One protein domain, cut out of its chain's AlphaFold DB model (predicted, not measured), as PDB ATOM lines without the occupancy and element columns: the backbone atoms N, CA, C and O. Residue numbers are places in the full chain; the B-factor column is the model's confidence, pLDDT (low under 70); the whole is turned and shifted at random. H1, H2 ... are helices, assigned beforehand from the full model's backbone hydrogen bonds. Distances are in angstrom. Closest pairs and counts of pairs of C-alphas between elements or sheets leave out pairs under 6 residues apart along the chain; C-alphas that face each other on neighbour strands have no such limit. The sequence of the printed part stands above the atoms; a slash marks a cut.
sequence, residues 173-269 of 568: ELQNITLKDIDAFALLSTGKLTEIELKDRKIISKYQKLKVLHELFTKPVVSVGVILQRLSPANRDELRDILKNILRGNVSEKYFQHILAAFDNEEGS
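What this domain is: This is residues 173 to 269 of the 568 residues of an uncharacterized protein of Bacillus sp. 7884-1 (UniProt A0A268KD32). H2, the longest helix, runs through the middle of a small helical cluster; H1 crosses its later part, the hairpin of H4 and H5 packs on it lightly, and short H3 packs on H2 and H5. The printed part has 97 residues, with five named helices and no named strand: all helix, compact, radius of gyration of the C-alphas 13.1 A, spans 37 by 29 by 24 A.

How they stand to each other: H1, residues 179 to 188, touches H2, residues 201 to 218, about perpendicular at 76 degrees; their closest C-alphas, Ile 182 and His 214, are 5.9 A apart. H4, residues 233 to 247, and H5, residues 253 to 261, form a hairpin at a shallow tilt of 26 degrees, with closest C-alphas Leu 247 and Ile 259 at 6.9 A. Every O i to N i+4 pair is within hydrogen-bond range in H1, H2 and H4, and 3 of 5 in H5.

Where its parts are: H1 begins at C-alpha 179 (-38.715, 29.665, -23.652). H2 measures 25.6 A, H4 20.9 A. H3 is residues 224 to 228. H5 ends at C-alpha 261 (-46.621, 21.465, -12.691).

The domain as a whole: The printed part has no cut. The link H1 to H2 is long. Residues 220 to 223 and 225 are under 70 in pLDDT.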
ATOM      1  N   GLU A 173     -48.574  29.987 -32.251       91.44
ATOM      2  CA  GLU A 173     -48.809  28.556 -32.071       91.44
ATOM      3  C   GLU A 173     -48.305  28.068 -30.705       91.44
ATOM      4  O   GLU A 173     -47.178  27.591 -30.556       91.44
ATOM      5  N   LEU A 174     -49.167  28.113 -29.684       91.75
ATOM      6  CA  LEU A 174     -48.781  27.732 -28.316       91.75
ATOM      7  C   LEU A 174     -48.214  26.315 -28.169       91.75
ATOM      8  O   LEU A 174     -47.421  26.069 -27.266       91.75
ATOM      9  N   GLN A 175     -48.594  25.379 -29.038       91.31
ATOM     10  CA  GLN A 175     -48.102  23.999 -28.975       91.31
ATOM     11  C   GLN A 175     -46.605  23.880 -29.296       91.31
ATOM     12  O   GLN A 175     -45.951  22.952 -28.815       91.31
ATOM     13  N   ASN A 176     -46.074  24.838 -30.062       90.88
ATOM     14  CA  ASN A 176     -44.688  24.895 -30.523       90.88
ATOM     15  C   ASN A 176     -43.873  25.996 -29.825       90.88
ATOM     16  O   ASN A 176     -42.729  26.243 -30.206       90.88
ATOM     17  N   ILE A 177     -44.438  26.641 -28.801       93.50
ATOM     18  CA  ILE A 177     -43.804  27.766 -28.115       93.50
ATOM     19  C   ILE A 177     -42.499  27.351 -27.419       93.50
ATOM     20  O   ILE A 177     -42.394  26.281 -26.811       93.50
ATOM     21  N   THR A 178     -41.498  28.226 -27.469       92.62
ATOM     22  CA  THR A 178     -40.210  28.047 -26.794       92.62
ATOM     23  C   THR A 178     -40.062  28.987 -25.594       92.62
ATOM     24  O   THR A 178     -40.802  29.954 -25.430       92.62
ATOM     25  N   LEU A 179     -39.056  28.739 -24.744       91.56
ATOM     26  CA  LEU A 179     -38.715  29.665 -23.652       91.56
ATOM     27  C   LEU A 179     -38.354  31.064 -24.173       91.56
ATOM     28  O   LEU A 179     -38.718  32.056 -23.552       91.56
ATOM     29  N   LYS A 180     -37.686  31.141 -25.332       91.50
ATOM     30  CA  LYS A 180     -37.319  32.412 -25.962       91.50
ATOM     31  C   LYS A 180     -38.560  33.200 -26.385       91.50
ATOM     32  O   LYS A 180     -38.573  34.415 -26.233       91.50
ATOM     33  N   ASP A 181     -39.590  32.516 -26.872       92.12
ATOM     34  CA  ASP A 181     -40.843  33.147 -27.302       92.12
ATOM     35  C   ASP A 181     -41.631  33.693 -26.107       92.12
ATOM     36  O   ASP A 181     -42.204  34.777 -26.181       92.12
ATOM     37  N   ILE A 182     -41.602  32.982 -24.971       92.12
ATOM     38  CA  ILE A 182     -42.189  33.445 -23.704       92.12
ATOM     39  C   ILE A 182     -41.472  34.708 -23.206       92.12
ATOM     40  O   ILE A 182     -42.129  35.665 -22.795       92.12
ATOM     41  N   ASP A 183     -40.138  34.735 -23.266       90.75
ATOM     42  CA  ASP A 183     -39.344  35.909 -22.885       90.75
ATOM     43  C   ASP A 183     -39.558  37.081 -23.860       90.75
ATOM     44  O   ASP A 183     -39.680  38.230 -23.439       90.75
ATOM     45  N   ALA A 184     -39.653  36.812 -25.165       91.88
ATOM     46  CA  ALA A 184     -39.938  37.833 -26.170       91.88
ATOM     47  C   ALA A 184     -41.338  38.434 -25.979       91.88
ATOM     48  O   ALA A 184     -41.495  39.654 -26.002       91.88
ATOM     49  N   PHE A 185     -42.341  37.593 -25.711       91.56
ATOM     50  CA  PHE A 185     -43.689  38.039 -25.371       91.56
ATOM     51  C   PHE A 185     -43.687  38.919 -24.118       91.56
ATOM     52  O   PHE A 185     -44.297  39.983 -24.110       91.56
ATOM     53  N   ALA A 186     -42.947  38.527 -23.080       89.00
ATOM     54  CA  ALA A 186     -42.826  39.296 -21.844       89.00
ATOM     55  C   ALA A 186     -42.313  40.726 -22.057       89.00
ATOM     56  O   ALA A 186     -42.783  41.655 -21.406       89.00
ATOM     57  N   LEU A 187     -41.335  40.892 -22.953       90.56
ATOM     58  CA  LEU A 187     -40.738  42.191 -23.268       90.56
ATOM     59  C   LEU A 187     -41.682  43.097 -24.065       90.56
ATOM     60  O   LEU A 187     -41.591  44.320 -23.961       90.56
ATOM     61  N   LEU A 188     -42.568  42.502 -24.864       91.06
ATOM     62  CA  LEU A 188     -43.516  43.214 -25.721       91.06
ATOM     63  C   LEU A 188     -44.869  43.454 -25.047       91.06
ATOM     64  O   LEU A 188     -45.575  44.385 -25.429       91.06
ATOM     65  N   SER A 189     -45.213  42.644 -24.044       89.06
ATOM     66  CA  SER A 189     -46.456  42.748 -23.288       89.06
ATOM     67  C   SER A 189     -46.579  44.130 -22.654       89.06
ATOM     68  O   SER A 189     -45.758  44.550 -21.835       89.06
ATOM     69  N   THR A 190     -47.667  44.820 -22.976       83.38
ATOM     70  CA  THR A 190     -47.947  46.161 -22.459       83.38
ATOM     71  C   THR A 190     -48.383  46.150 -20.995       83.38
ATOM     72  O   THR A 190     -48.341  47.184 -20.327       83.38
ATOM     73  N   GLY A 191     -48.880  45.006 -20.507       83.94
ATOM     74  CA  GLY A 191     -49.605  44.902 -19.237       83.94
ATOM     75  C   GLY A 191     -50.946  45.649 -19.224       83.94
ATOM     76  O   GLY A 191     -51.634  45.636 -18.204       83.94
ATOM     77  N   LYS A 192     -51.311  46.298 -20.339       85.62
ATOM     78  CA  LYS A 192     -52.567  47.025 -20.542       85.62
ATOM     79  C   LYS A 192     -53.608  46.159 -21.247       85.62
ATOM     80  O   LYS A 192     -54.787  46.433 -21.069       85.62
ATOM     81  N   LEU A 193     -53.175  45.120 -21.973       87.06
ATOM     82  CA  LEU A 193     -54.069  44.181 -22.643       87.06
ATOM     83  C   LEU A 193     -54.971  43.463 -21.631       87.06
ATOM     84  O   LEU A 193     -54.510  42.697 -20.772       87.06
ATOM     85  N   THR A 194     -56.271  43.700 -21.754       84.06
ATOM     86  CA  THR A 194     -57.308  43.040 -20.952       84.06
ATOM     87  C   THR A 194     -58.101  42.046 -21.792       84.06
ATOM     88  O   THR A 194     -58.207  42.178 -23.007       84.06
ATOM     89  N   GLU A 195     -58.713  41.050 -21.145       79.25
ATOM     90  CA  GLU A 195     -59.566  40.069 -21.837       79.25
ATOM     91  C   GLU A 195     -60.773  40.723 -22.531       79.25
ATOM     92  O   GLU A 195     -61.290  40.172 -23.493       79.25
ATOM     93  N   ILE A 196     -61.170  41.926 -22.101       75.62
ATOM     94  CA  ILE A 196     -62.245  42.731 -22.700       75.62
ATOM     95  C   ILE A 196     -61.883  43.201 -24.117       75.62
ATOM     96  O   ILE A 196     -62.752  43.321 -24.980       75.62
ATOM     97  N   GLU A 197     -60.607  43.488 -24.372       77.56
ATOM     98  CA  GLU A 197     -60.137  43.946 -25.685       77.56
ATOM     99  C   GLU A 197     -60.060  42.792 -26.698       77.56
ATOM    100  O   GLU A 197     -60.023  43.021 -27.910       77.56
ATOM    101  N   LEU A 198     -60.099  41.551 -26.210       85.00
ATOM    102  CA  LEU A 198     -60.093  40.336 -27.007       85.00
ATOM    103  C   LEU A 198     -61.533  39.905 -27.308       85.00
ATOM    104  O   LEU A 198     -62.304  39.577 -26.414       85.00
ATOM    105  N   LYS A 199     -61.907  39.869 -28.588       80.50
ATOM    106  CA  LYS A 199     -63.267  39.471 -29.002       80.50
ATOM    107  C   LYS A 199     -63.432  37.963 -29.202       80.50
ATOM    108  O   LYS A 199     -64.542  37.449 -29.098       80.50
ATOM    109  N   ASP A 200     -62.346  37.254 -29.504       87.50
ATOM    110  CA  ASP A 200     -62.368  35.815 -29.776       87.50
ATOM    111  C   ASP A 200     -61.992  35.012 -28.522       87.50
ATOM    112  O   ASP A 200     -60.897  35.157 -27.971       87.50
ATOM    113  N   ARG A 201     -62.879  34.096 -28.110       87.44
ATOM    114  CA  ARG A 201     -62.658  33.155 -26.998       87.44
ATOM    115  C   ARG A 201     -61.378  32.334 -27.152       87.44
ATOM    116  O   ARG A 201     -60.738  32.013 -26.151       87.44
ATOM    117  N   LYS A 202     -60.989  31.986 -28.381       90.06
ATOM    118  CA  LYS A 202     -59.737  31.269 -28.652       90.06
ATOM    119  C   LYS A 202     -58.527  32.134 -28.322       90.06
ATOM    120  O   LYS A 202     -57.617  31.649 -27.655       90.06
ATOM    121  N   ILE A 203     -58.539  33.403 -28.732       91.25
ATOM    122  CA  ILE A 203     -57.458  34.353 -28.442       91.25
ATOM    123  C   ILE A 203     -57.403  34.640 -26.936       91.25
ATOM    124  O   ILE A 203     -56.317  34.614 -26.364       91.25
ATOM    125  N   ILE A 204     -58.553  34.790 -26.262       91.62
ATOM    126  CA  ILE A 204     -58.625  34.915 -24.792       91.62
ATOM    127  C   ILE A 204     -57.951  33.719 -24.112       91.62
ATOM    128  O   ILE A 204     -57.055  33.895 -23.288       91.62
ATOM    129  N   SER A 205     -58.326  32.492 -24.491       92.69
ATOM    130  CA  SER A 205     -57.708  31.274 -23.954       92.69
ATOM    131  C   SER A 205     -56.195  31.252 -24.207       92.69
ATOM    132  O   SER A 205     -55.422  30.955 -23.288       92.69
ATOM    133  N   LYS A 206     -55.740  31.602 -25.423       93.94
ATOM    134  CA  LYS A 206     -54.307  31.689 -25.744       93.94
ATOM    135  C   LYS A 206     -53.585  32.703 -24.850       93.94
ATOM    136  O   LYS A 206     -52.562  32.366 -24.254       93.94
ATOM    137  N   TYR A 207     -54.141  33.903 -24.711       93.25
ATOM    138  CA  TYR A 207     -53.590  34.979 -23.890       93.25
ATOM    139  C   TYR A 207     -53.485  34.584 -22.410       93.25
ATOM    140  O   TYR A 207     -52.431  34.746 -21.796       93.25
ATOM    141  N   GLN A 208     -54.535  33.983 -21.844       92.50
ATOM    142  CA  GLN A 208     -54.531  33.494 -20.461       92.50
ATOM    143  C   GLN A 208     -53.415  32.467 -20.222       92.50
ATOM    144  O   GLN A 208     -52.672  32.565 -19.240       92.50
ATOM    145  N   LYS A 209     -53.255  31.504 -21.141       94.12
ATOM    146  CA  LYS A 209     -52.175  30.507 -21.082       94.12
ATOM    147  C   LYS A 209     -50.797  31.166 -21.170       94.12
ATOM    148  O   LYS A 209     -49.924  30.822 -20.374       94.12
ATOM    149  N   LEU A 210     -50.602  32.138 -22.065       93.38
ATOM    150  CA  LEU A 210     -49.349  32.898 -22.183       93.38
ATOM    151  C   LEU A 210     -49.001  33.671 -20.919       93.38
ATOM    152  O   LEU A 210     -47.861  33.620 -20.464       93.38
ATOM    153  N   LYS A 211     -49.979  34.352 -20.321       90.44
ATOM    154  CA  LYS A 211     -49.787  35.109 -19.084       90.44
ATOM    155  C   LYS A 211     -49.341  34.201 -17.942       90.44
ATOM    156  O   LYS A 211     -48.414  34.541 -17.208       90.44
ATOM    157  N   VAL A 212     -49.956  33.022 -17.830       91.69
ATOM    158  CA  VAL A 212     -49.544  32.003 -16.860       91.69
ATOM    159  C   VAL A 212     -48.147  31.473 -17.178       91.69
ATOM    160  O   VAL A 212     -47.319  31.427 -16.276       91.69
ATOM    161  N   LEU A 213     -47.838  31.128 -18.433       92.38
ATOM    162  CA  LEU A 213     -46.493  30.694 -18.834       92.38
ATOM    163  C   LEU A 213     -45.431  31.732 -18.465       92.38
ATOM    164  O   LEU A 213     -44.436  31.398 -17.824       92.38
ATOM    165  N   HIS A 214     -45.665  32.992 -18.816       90.06
ATOM    166  CA  HIS A 214     -44.779  34.090 -18.477       90.06
ATOM    167  C   HIS A 214     -44.570  34.186 -16.961       90.06
ATOM    168  O   HIS A 214     -43.429  34.206 -16.498       90.06
ATOM    169  N   GLU A 215     -45.646  34.172 -16.172       88.62
ATOM    170  CA  GLU A 215     -45.551  34.237 -14.713       88.62
ATOM    171  C   GLU A 215     -44.770  33.053 -14.129       88.62
ATOM    172  O   GLU A 215     -43.939  33.244 -13.238       88.62
ATOM    173  N   LEU A 216     -44.989  31.848 -14.663       88.75
ATOM    174  CA  LEU A 216     -44.293  30.638 -14.241       88.75
ATOM    175  C   LEU A 216     -42.788  30.730 -14.473       88.75
ATOM    176  O   LEU A 216     -42.017  30.317 -13.609       88.75
ATOM    177  N   PHE A 217     -42.356  31.240 -15.626       87.94
ATOM    178  CA  PHE A 217     -40.941  31.251 -15.995       87.94
ATOM    179  C   PHE A 217     -40.168  32.481 -15.506       87.94
ATOM    180  O   PHE A 217     -38.944  32.403 -15.397       87.94
ATOM    181  N   THR A 218     -40.850  33.576 -15.159       82.19
ATOM    182  CA  THR A 218     -40.192  34.837 -14.771       82.19
ATOM    183  C   THR A 218     -40.258  35.163 -13.285       82.19
ATOM    184  O   THR A 218     -39.369  35.852 -12.781       82.19
ATOM    185  N   LYS A 219     -41.254  34.657 -12.544       78.44
ATOM    186  CA  LYS A 219     -41.353  34.886 -11.096       78.44
ATOM    187  C   LYS A 219     -40.822  33.684 -10.311       78.44
ATOM    188  O   LYS A 219     -41.043  32.543 -10.711       78.44
ATOM    189  N   PRO A 220     -40.154  33.892  -9.161       66.06
ATOM    190  CA  PRO A 220     -39.831  32.806  -8.242       66.06
ATOM    191  C   PRO A 220     -41.137  32.262  -7.649       66.06
ATOM    192  O   PRO A 220     -41.722  32.843  -6.735       66.06
ATOM    193  N   VAL A 221     -41.651  31.179  -8.227       59.97
ATOM    194  CA  VAL A 221     -42.964  30.647  -7.859       59.97
ATOM    195  C   VAL A 221     -42.889  29.899  -6.525       59.97
ATOM    196  O   VAL A 221     -42.149  28.928  -6.390       59.97
ATOM    197  N   VAL A 222     -43.701  30.327  -5.552       56.44
ATOM    198  CA  VAL A 222     -43.840  29.670  -4.235       56.44
ATOM    199  C   VAL A 222     -44.713  28.407  -4.319       56.44
ATOM    200  O   VAL A 222     -44.470  27.446  -3.597       56.44
ATOM    201  N   SER A 223     -45.700  28.372  -5.225       69.38
ATOM    202  CA  SER A 223     -46.481  27.167  -5.550       69.38
ATOM    203  C   SER A 223     -47.058  27.248  -6.963       69.38
ATOM    204  O   SER A 223     -47.918  28.081  -7.248       69.38
ATOM    205  N   VAL A 224     -46.577  26.387  -7.863       70.19
ATOM    206  CA  VAL A 224     -47.003  26.392  -9.269       70.19
ATOM    207  C   VAL A 224     -48.477  26.001  -9.426       70.19
ATOM    208  O   VAL A 224     -49.179  26.589 -10.249       70.19
ATOM    209  N   GLY A 225     -48.978  25.087  -8.591       68.94
ATOM    210  CA  GLY A 225     -50.386  24.675  -8.618       68.94
ATOM    211  C   GLY A 225     -51.358  25.844  -8.424       68.94
ATOM    212  O   GLY A 225     -52.371  25.921  -9.110       68.94
ATOM    213  N   VAL A 226     -51.013  26.822  -7.577       76.75
ATOM    214  CA  VAL A 226     -51.858  28.009  -7.330       76.75
ATOM    215  C   VAL A 226     -51.968  28.902  -8.569       76.75
ATOM    216  O   VAL A 226     -53.020  29.482  -8.827       76.75
ATOM    217  N   ILE A 227     -50.901  29.012  -9.363       82.12
ATOM    218  CA  ILE A 227     -50.928  29.813 -10.596       82.12
ATOM    219  C   ILE A 227     -51.789  29.109 -11.650       82.12
ATOM    220  O   ILE A 227     -52.620  29.751 -12.292       82.12
ATOM    221  N   LEU A 228     -51.655  27.785 -11.779       83.62
ATOM    222  CA  LEU A 228     -52.468  26.979 -12.696       83.62
ATOM    223  C   LEU A 228     -53.962  26.984 -12.335       83.62
ATOM    224  O   LEU A 228     -54.805  26.853 -13.223       83.62
ATOM    225  N   GLN A 229     -54.303  27.161 -11.054       83.12
ATOM    226  CA  GLN A 229     -55.690  27.229 -10.584       83.12
ATOM    227  C   GLN A 229     -56.484  28.420 -11.130       83.12
ATOM    228  O   GLN A 229     -57.709  28.366 -11.146       83.12
ATOM    229  N   ARG A 230     -55.804  29.458 -11.633       86.00
ATOM    230  CA  ARG A 230     -56.441  30.619 -12.277       86.00
ATOM    231  C   ARG A 230     -57.037  30.295 -13.647       86.00
ATOM    232  O   ARG A 230     -57.820  31.080 -14.164       86.00
ATOM    233  N   LEU A 231     -56.644  29.171 -14.245       89.25
ATOM    234  CA  LEU A 231     -57.155  28.715 -15.531       89.25
ATOM    235  C   LEU A 231     -58.324  27.751 -15.344       89.25
ATOM    236  O   LEU A 231     -58.336  26.936 -14.409       89.25
ATOM    237  N   SER A 232     -59.250  27.790 -16.306       90.19
ATOM    238  CA  SER A 232     -60.285  26.769 -16.461       90.19
ATOM    239  C   SER A 232     -59.658  25.370 -16.599       90.19
ATOM    240  O   SER A 232     -58.519  25.256 -17.066       90.19
ATOM    241  N   PRO A 233     -60.376  24.288 -16.232       89.31
ATOM    242  CA  PRO A 233     -59.846  22.926 -16.330       89.31
ATOM    243  C   PRO A 233     -59.310  22.584 -17.729       89.31
ATOM    244  O   PRO A 233     -58.184  22.109 -17.859       89.31
ATOM    245  N   ALA A 234     -60.048  22.952 -18.782       90.44
ATOM    246  CA  ALA A 234     -59.631  22.730 -20.167       90.44
ATOM    247  C   ALA A 234     -58.333  23.482 -20.528       90.44
ATOM    248  O   ALA A 234     -57.413  22.893 -21.095       90.44
ATOM    249  N   ASN A 235     -58.221  24.765 -20.155       92.12
ATOM    250  CA  ASN A 235     -57.009  25.551 -20.405       92.12
ATOM    251  C   ASN A 235     -55.814  25.014 -19.603       92.12
ATOM    252  O   ASN A 235     -54.681  25.063 -20.080       92.12
ATOM    253  N   ARG A 236     -56.056  24.500 -18.390       91.38
ATOM    254  CA  ARG A 236     -55.024  23.898 -17.541       91.38
ATOM    255  C   ARG A 236     -54.465  22.619 -18.155       91.38
ATOM    256  O   ARG A 236     -53.248  22.447 -18.155       91.38
ATOM    257  N   ASP A 237     -55.320  21.753 -18.686       90.56
ATOM    258  CA  ASP A 237     -54.886  20.511 -19.327       90.56
ATOM    259  C   ASP A 237     -54.073  20.775 -20.592       90.56
ATOM    260  O   ASP A 237     -52.983  20.225 -20.751       90.56
ATOM    261  N   GLU A 238     -54.527  21.699 -21.438       93.38
ATOM    262  CA  GLU A 238     -53.761  22.098 -22.618       93.38
ATOM    263  C   GLU A 238     -52.411  22.724 -22.230       93.38
ATOM    264  O   GLU A 238     -51.372  22.409 -22.814       93.38
ATOM    265  N   LEU A 239     -52.396  23.568 -21.193       93.94
ATOM    266  CA  LEU A 239     -51.170  24.168 -20.681       93.94
ATOM    267  C   LEU A 239     -50.191  23.122 -20.127       93.94
ATOM    268  O   LEU A 239     -48.982  23.269 -20.306       93.94
ATOM    269  N   ARG A 240     -50.674  22.056 -19.478       92.62
ATOM    270  CA  ARG A 240     -49.823  20.948 -19.009       92.62
ATOM    271  C   ARG A 240     -49.094  20.285 -20.178       92.62
ATOM    272  O   ARG A 240     -47.911  19.973 -20.051       92.62
ATOM    273  N   ASP A 241     -49.758  20.103 -21.316       94.12
ATOM    274  CA  ASP A 241     -49.128  19.547 -22.517       94.12
ATOM    275  C   ASP A 241     -48.129  20.518 -23.158       94.12
ATOM    276  O   ASP A 241     -47.009  20.114 -23.491       94.12
ATOM    277  N   ILE A 242     -48.457  21.812 -23.203       95.12
ATOM    278  CA  ILE A 242     -47.527  22.867 -23.636       95.12
ATOM    279  C   ILE A 242     -46.265  22.880 -22.752       95.12
ATOM    280  O   ILE A 242     -45.142  22.875 -23.259       95.12
ATOM    281  N   LEU A 243     -46.416  22.799 -21.423       94.44
ATOM    282  CA  LEU A 243     -45.291  22.718 -20.486       94.44
ATOM    283  C   LEU A 243     -44.415  21.485 -20.743       94.44
ATOM    284  O   LEU A 243     -43.188  21.602 -20.754       94.44
ATOM    285  N   LYS A 244     -45.008  20.309 -20.999       95.00
ATOM    286  CA  LYS A 244     -44.247  19.092 -21.353       95.00
ATOM    287  C   LYS A 244     -43.422  19.298 -22.623       95.00
ATOM    288  O   LYS A 244     -42.291  18.807 -22.682       95.00
ATOM    289  N   ASN A 245     -43.952  20.013 -23.614       94.75
ATOM    290  CA  ASN A 245     -43.240  20.303 -24.859       94.75
ATOM    291  C   ASN A 245     -42.059  21.254 -24.622       94.75
ATOM    292  O   ASN A 245     -40.928  20.905 -24.968       94.75
ATOM    293  N   ILE A 246     -42.284  22.382 -23.939       94.31
ATOM    294  CA  ILE A 246     -41.242  23.373 -23.605       94.31
ATOM    295  C   ILE A 246     -40.101  22.732 -22.797       94.31
ATOM    296  O   ILE A 246     -38.910  22.970 -23.037       94.31
ATOM    297  N   LEU A 247     -40.452  21.896 -21.817       93.69
ATOM    298  CA  LEU A 247     -39.503  21.332 -20.855       93.69
ATOM    299  C   LEU A 247     -38.754  20.103 -21.384       93.69
ATOM    300  O   LEU A 247     -37.788  19.664 -20.756       93.69
ATOM    301  N   ARG A 248     -39.123  19.582 -22.564       93.19
ATOM    302  CA  ARG A 248     -38.541  18.359 -23.144       93.19
ATOM    303  C   ARG A 248     -37.025  18.453 -23.312       93.19
ATOM    304  O   ARG A 248     -36.325  17.462 -23.113       93.19
ATOM    305  N   GLY A 249     -36.526  19.628 -23.693       88.12
ATOM    306  CA  GLY A 249     -35.093  19.912 -23.828       88.12
ATOM    307  C   GLY A 249     -34.439  20.473 -22.561       88.12
ATOM    308  O   GLY A 249     -33.214  20.557 -22.495       88.12
ATOM    309  N   ASN A 250     -35.233  20.827 -21.548       89.88
ATOM    310  CA  ASN A 250     -34.834  21.684 -20.428       89.88
ATOM    311  C   ASN A 250     -34.968  20.986 -19.064       89.88
ATOM    312  O   ASN A 250     -35.298  21.614 -18.059       89.88
ATOM    313  N   VAL A 251     -34.689  19.681 -18.995       93.31
ATOM    314  CA  VAL A 251     -34.711  18.942 -17.725       93.31
ATOM    315  C   VAL A 251     -33.488  19.307 -16.876       93.31
ATOM    316  O   VAL A 251     -32.402  18.770 -17.074       93.31
ATOM    317  N   SER A 252     -33.661  20.228 -15.930       93.56
ATOM    318  CA  SER A 252     -32.620  20.666 -14.991       93.56
ATOM    319  C   SER A 252     -33.229  21.134 -13.672       93.56
ATOM    320  O   SER A 252     -34.429  21.402 -13.607       93.56
ATOM    321  N   GLU A 253     -32.400  21.276 -12.633       91.06
ATOM    322  CA  GLU A 253     -32.855  21.661 -11.289       91.06
ATOM    323  C   GLU A 253     -33.626  22.985 -11.265       91.06
ATOM    324  O   GLU A 253     -34.617  23.107 -10.546       91.06
ATOM    325  N   LYS A 254     -33.255  23.925 -12.145       90.19
ATOM    326  CA  LYS A 254     -33.960  25.197 -12.349       90.19
ATOM    327  C   LYS A 254     -35.448  25.010 -12.681       90.19
ATOM    328  O   LYS A 254     -36.255  25.853 -12.307       90.19
ATOM    329  N   TYR A 255     -35.802  23.927 -13.371       91.94
ATOM    330  CA  TYR A 255     -37.141  23.699 -13.918       91.94
ATOM    331  C   TYR A 255     -37.880  22.515 -13.283       91.94
ATOM    332  O   TYR A 255     -38.942  22.131 -13.764       91.94
ATOM    333  N   PHE A 256     -37.367  21.909 -12.208       92.38
ATOM    334  CA  PHE A 256     -38.032  20.747 -11.602       92.38
ATOM    335  C   PHE A 256     -39.438  21.062 -11.072       92.38
ATOM    336  O   PHE A 256     -40.337  20.240 -11.243       92.38
ATOM    337  N   GLN A 257     -39.663  22.257 -10.516       89.88
ATOM    338  CA  GLN A 257     -41.004  22.706 -10.115       89.88
ATOM    339  C   GLN A 257     -41.944  22.860 -11.323       89.88
ATOM    340  O   GLN A 257     -43.096  22.434 -11.272       89.88
ATOM    341  N   HIS A 258     -41.452  23.401 -12.440       91.56
ATOM    342  CA  HIS A 258     -42.212  23.513 -13.693       91.56
ATOM    343  C   HIS A 258     -42.526  22.146 -14.297       91.56
ATOM    344  O   HIS A 258     -43.595  21.946 -14.863       91.56
ATOM    345  N   ILE A 259     -41.617  21.181 -14.151       93.56
ATOM    346  CA  ILE A 259     -41.869  19.806 -14.577       93.56
ATOM    347  C   ILE A 259     -42.971  19.191 -13.715       93.56
ATOM    348  O   ILE A 259     -43.896  18.625 -14.278       93.56
ATOM    349  N   LEU A 260     -42.945  19.346 -12.386       91.25
ATOM    350  CA  LEU A 260     -44.041  18.870 -11.528       91.25
ATOM    351  C   LEU A 260     -45.393  19.465 -11.936       91.25
ATOM    352  O   LEU A 260     -46.369  18.732 -12.055       91.25
ATOM    353  N   ALA A 261     -45.429  20.763 -12.228       89.50
ATOM    354  CA  ALA A 261     -46.621  21.465 -12.691       89.50
ATOM    355  C   ALA A 261     -47.259  20.857 -13.943       89.50
ATOM    356  O   ALA A 261     -48.479  20.768 -14.051       89.50
ATOM    357  N   ALA A 262     -46.425  20.396 -14.874       93.12
ATOM    358  CA  ALA A 262     -46.872  19.752 -16.102       93.12
ATOM    359  C   ALA A 262     -47.563  18.393 -15.854       93.12
ATOM    360  O   ALA A 262     -48.180  17.831 -16.760       93.12
ATOM    361  N   PHE A 263     -47.459  17.855 -14.633       93.12
ATOM    362  CA  PHE A 263     -48.066  16.598 -14.190       93.12
ATOM    363  C   PHE A 263     -48.943  16.765 -12.943       93.12
ATOM    364  O   PHE A 263     -49.272  15.762 -12.314       93.12
ATOM    365  N   ASP A 264     -49.309  17.992 -12.580       87.56
ATOM    366  CA  ASP A 264     -50.272  18.281 -11.514       87.56
ATOM    367  C   ASP A 264     -51.628  17.599 -11.782       87.56
ATOM    368  O   ASP A 264     -51.990  17.370 -12.939       87.56
ATOM    369  N   ASN A 265     -52.371  17.268 -10.726       81.50
ATOM    370  CA  ASN A 265     -53.727  16.726 -10.801       81.50
ATOM    371  C   ASN A 265     -54.729  17.641 -10.068       81.50
ATOM    372  O   ASN A 265     -54.352  18.554  -9.342       81.50
ATOM    373  N   GLU A 266     -56.030  17.428 -10.268       71.00
ATOM    374  CA  GLU A 266     -57.069  18.291  -9.672       71.00
ATOM    375  C   GLU A 266     -57.119  18.234  -8.134       71.00
ATOM    376  O   GLU A 266     -57.590  19.171  -7.495       71.00
ATOM    377  N   GLU A 267     -56.579  17.169  -7.542       70.06
ATOM    378  CA  GLU A 267     -56.554  16.917  -6.098       70.06
ATOM    379  C   GLU A 267     -55.309  17.514  -5.406       70.06
ATOM    380  O   GLU A 267     -55.110  17.315  -4.207       70.06
ATOM    381  N   GLY A 268     -54.449  18.233  -6.141       70.12
ATOM    382  CA  GLY A 268     -53.213  18.824  -5.610       70.12
ATOM    383  C   GLY A 268     -52.068  17.824  -5.385       70.12
ATOM    384  O   GLY A 268     -51.124  18.114  -4.648       70.12
ATOM    385  N   SER A 269     -52.147  16.645  -6.001       81.56
ATOM    386  CA  SER A 269     -51.061  15.668  -6.148       81.56
ATOM    387  C   SER A 269     -50.572  15.637  -7.607       81.56
ATOM    388  O   SER A 269     -50.896  16.508  -8.409       81.56
TER     389      SER A 269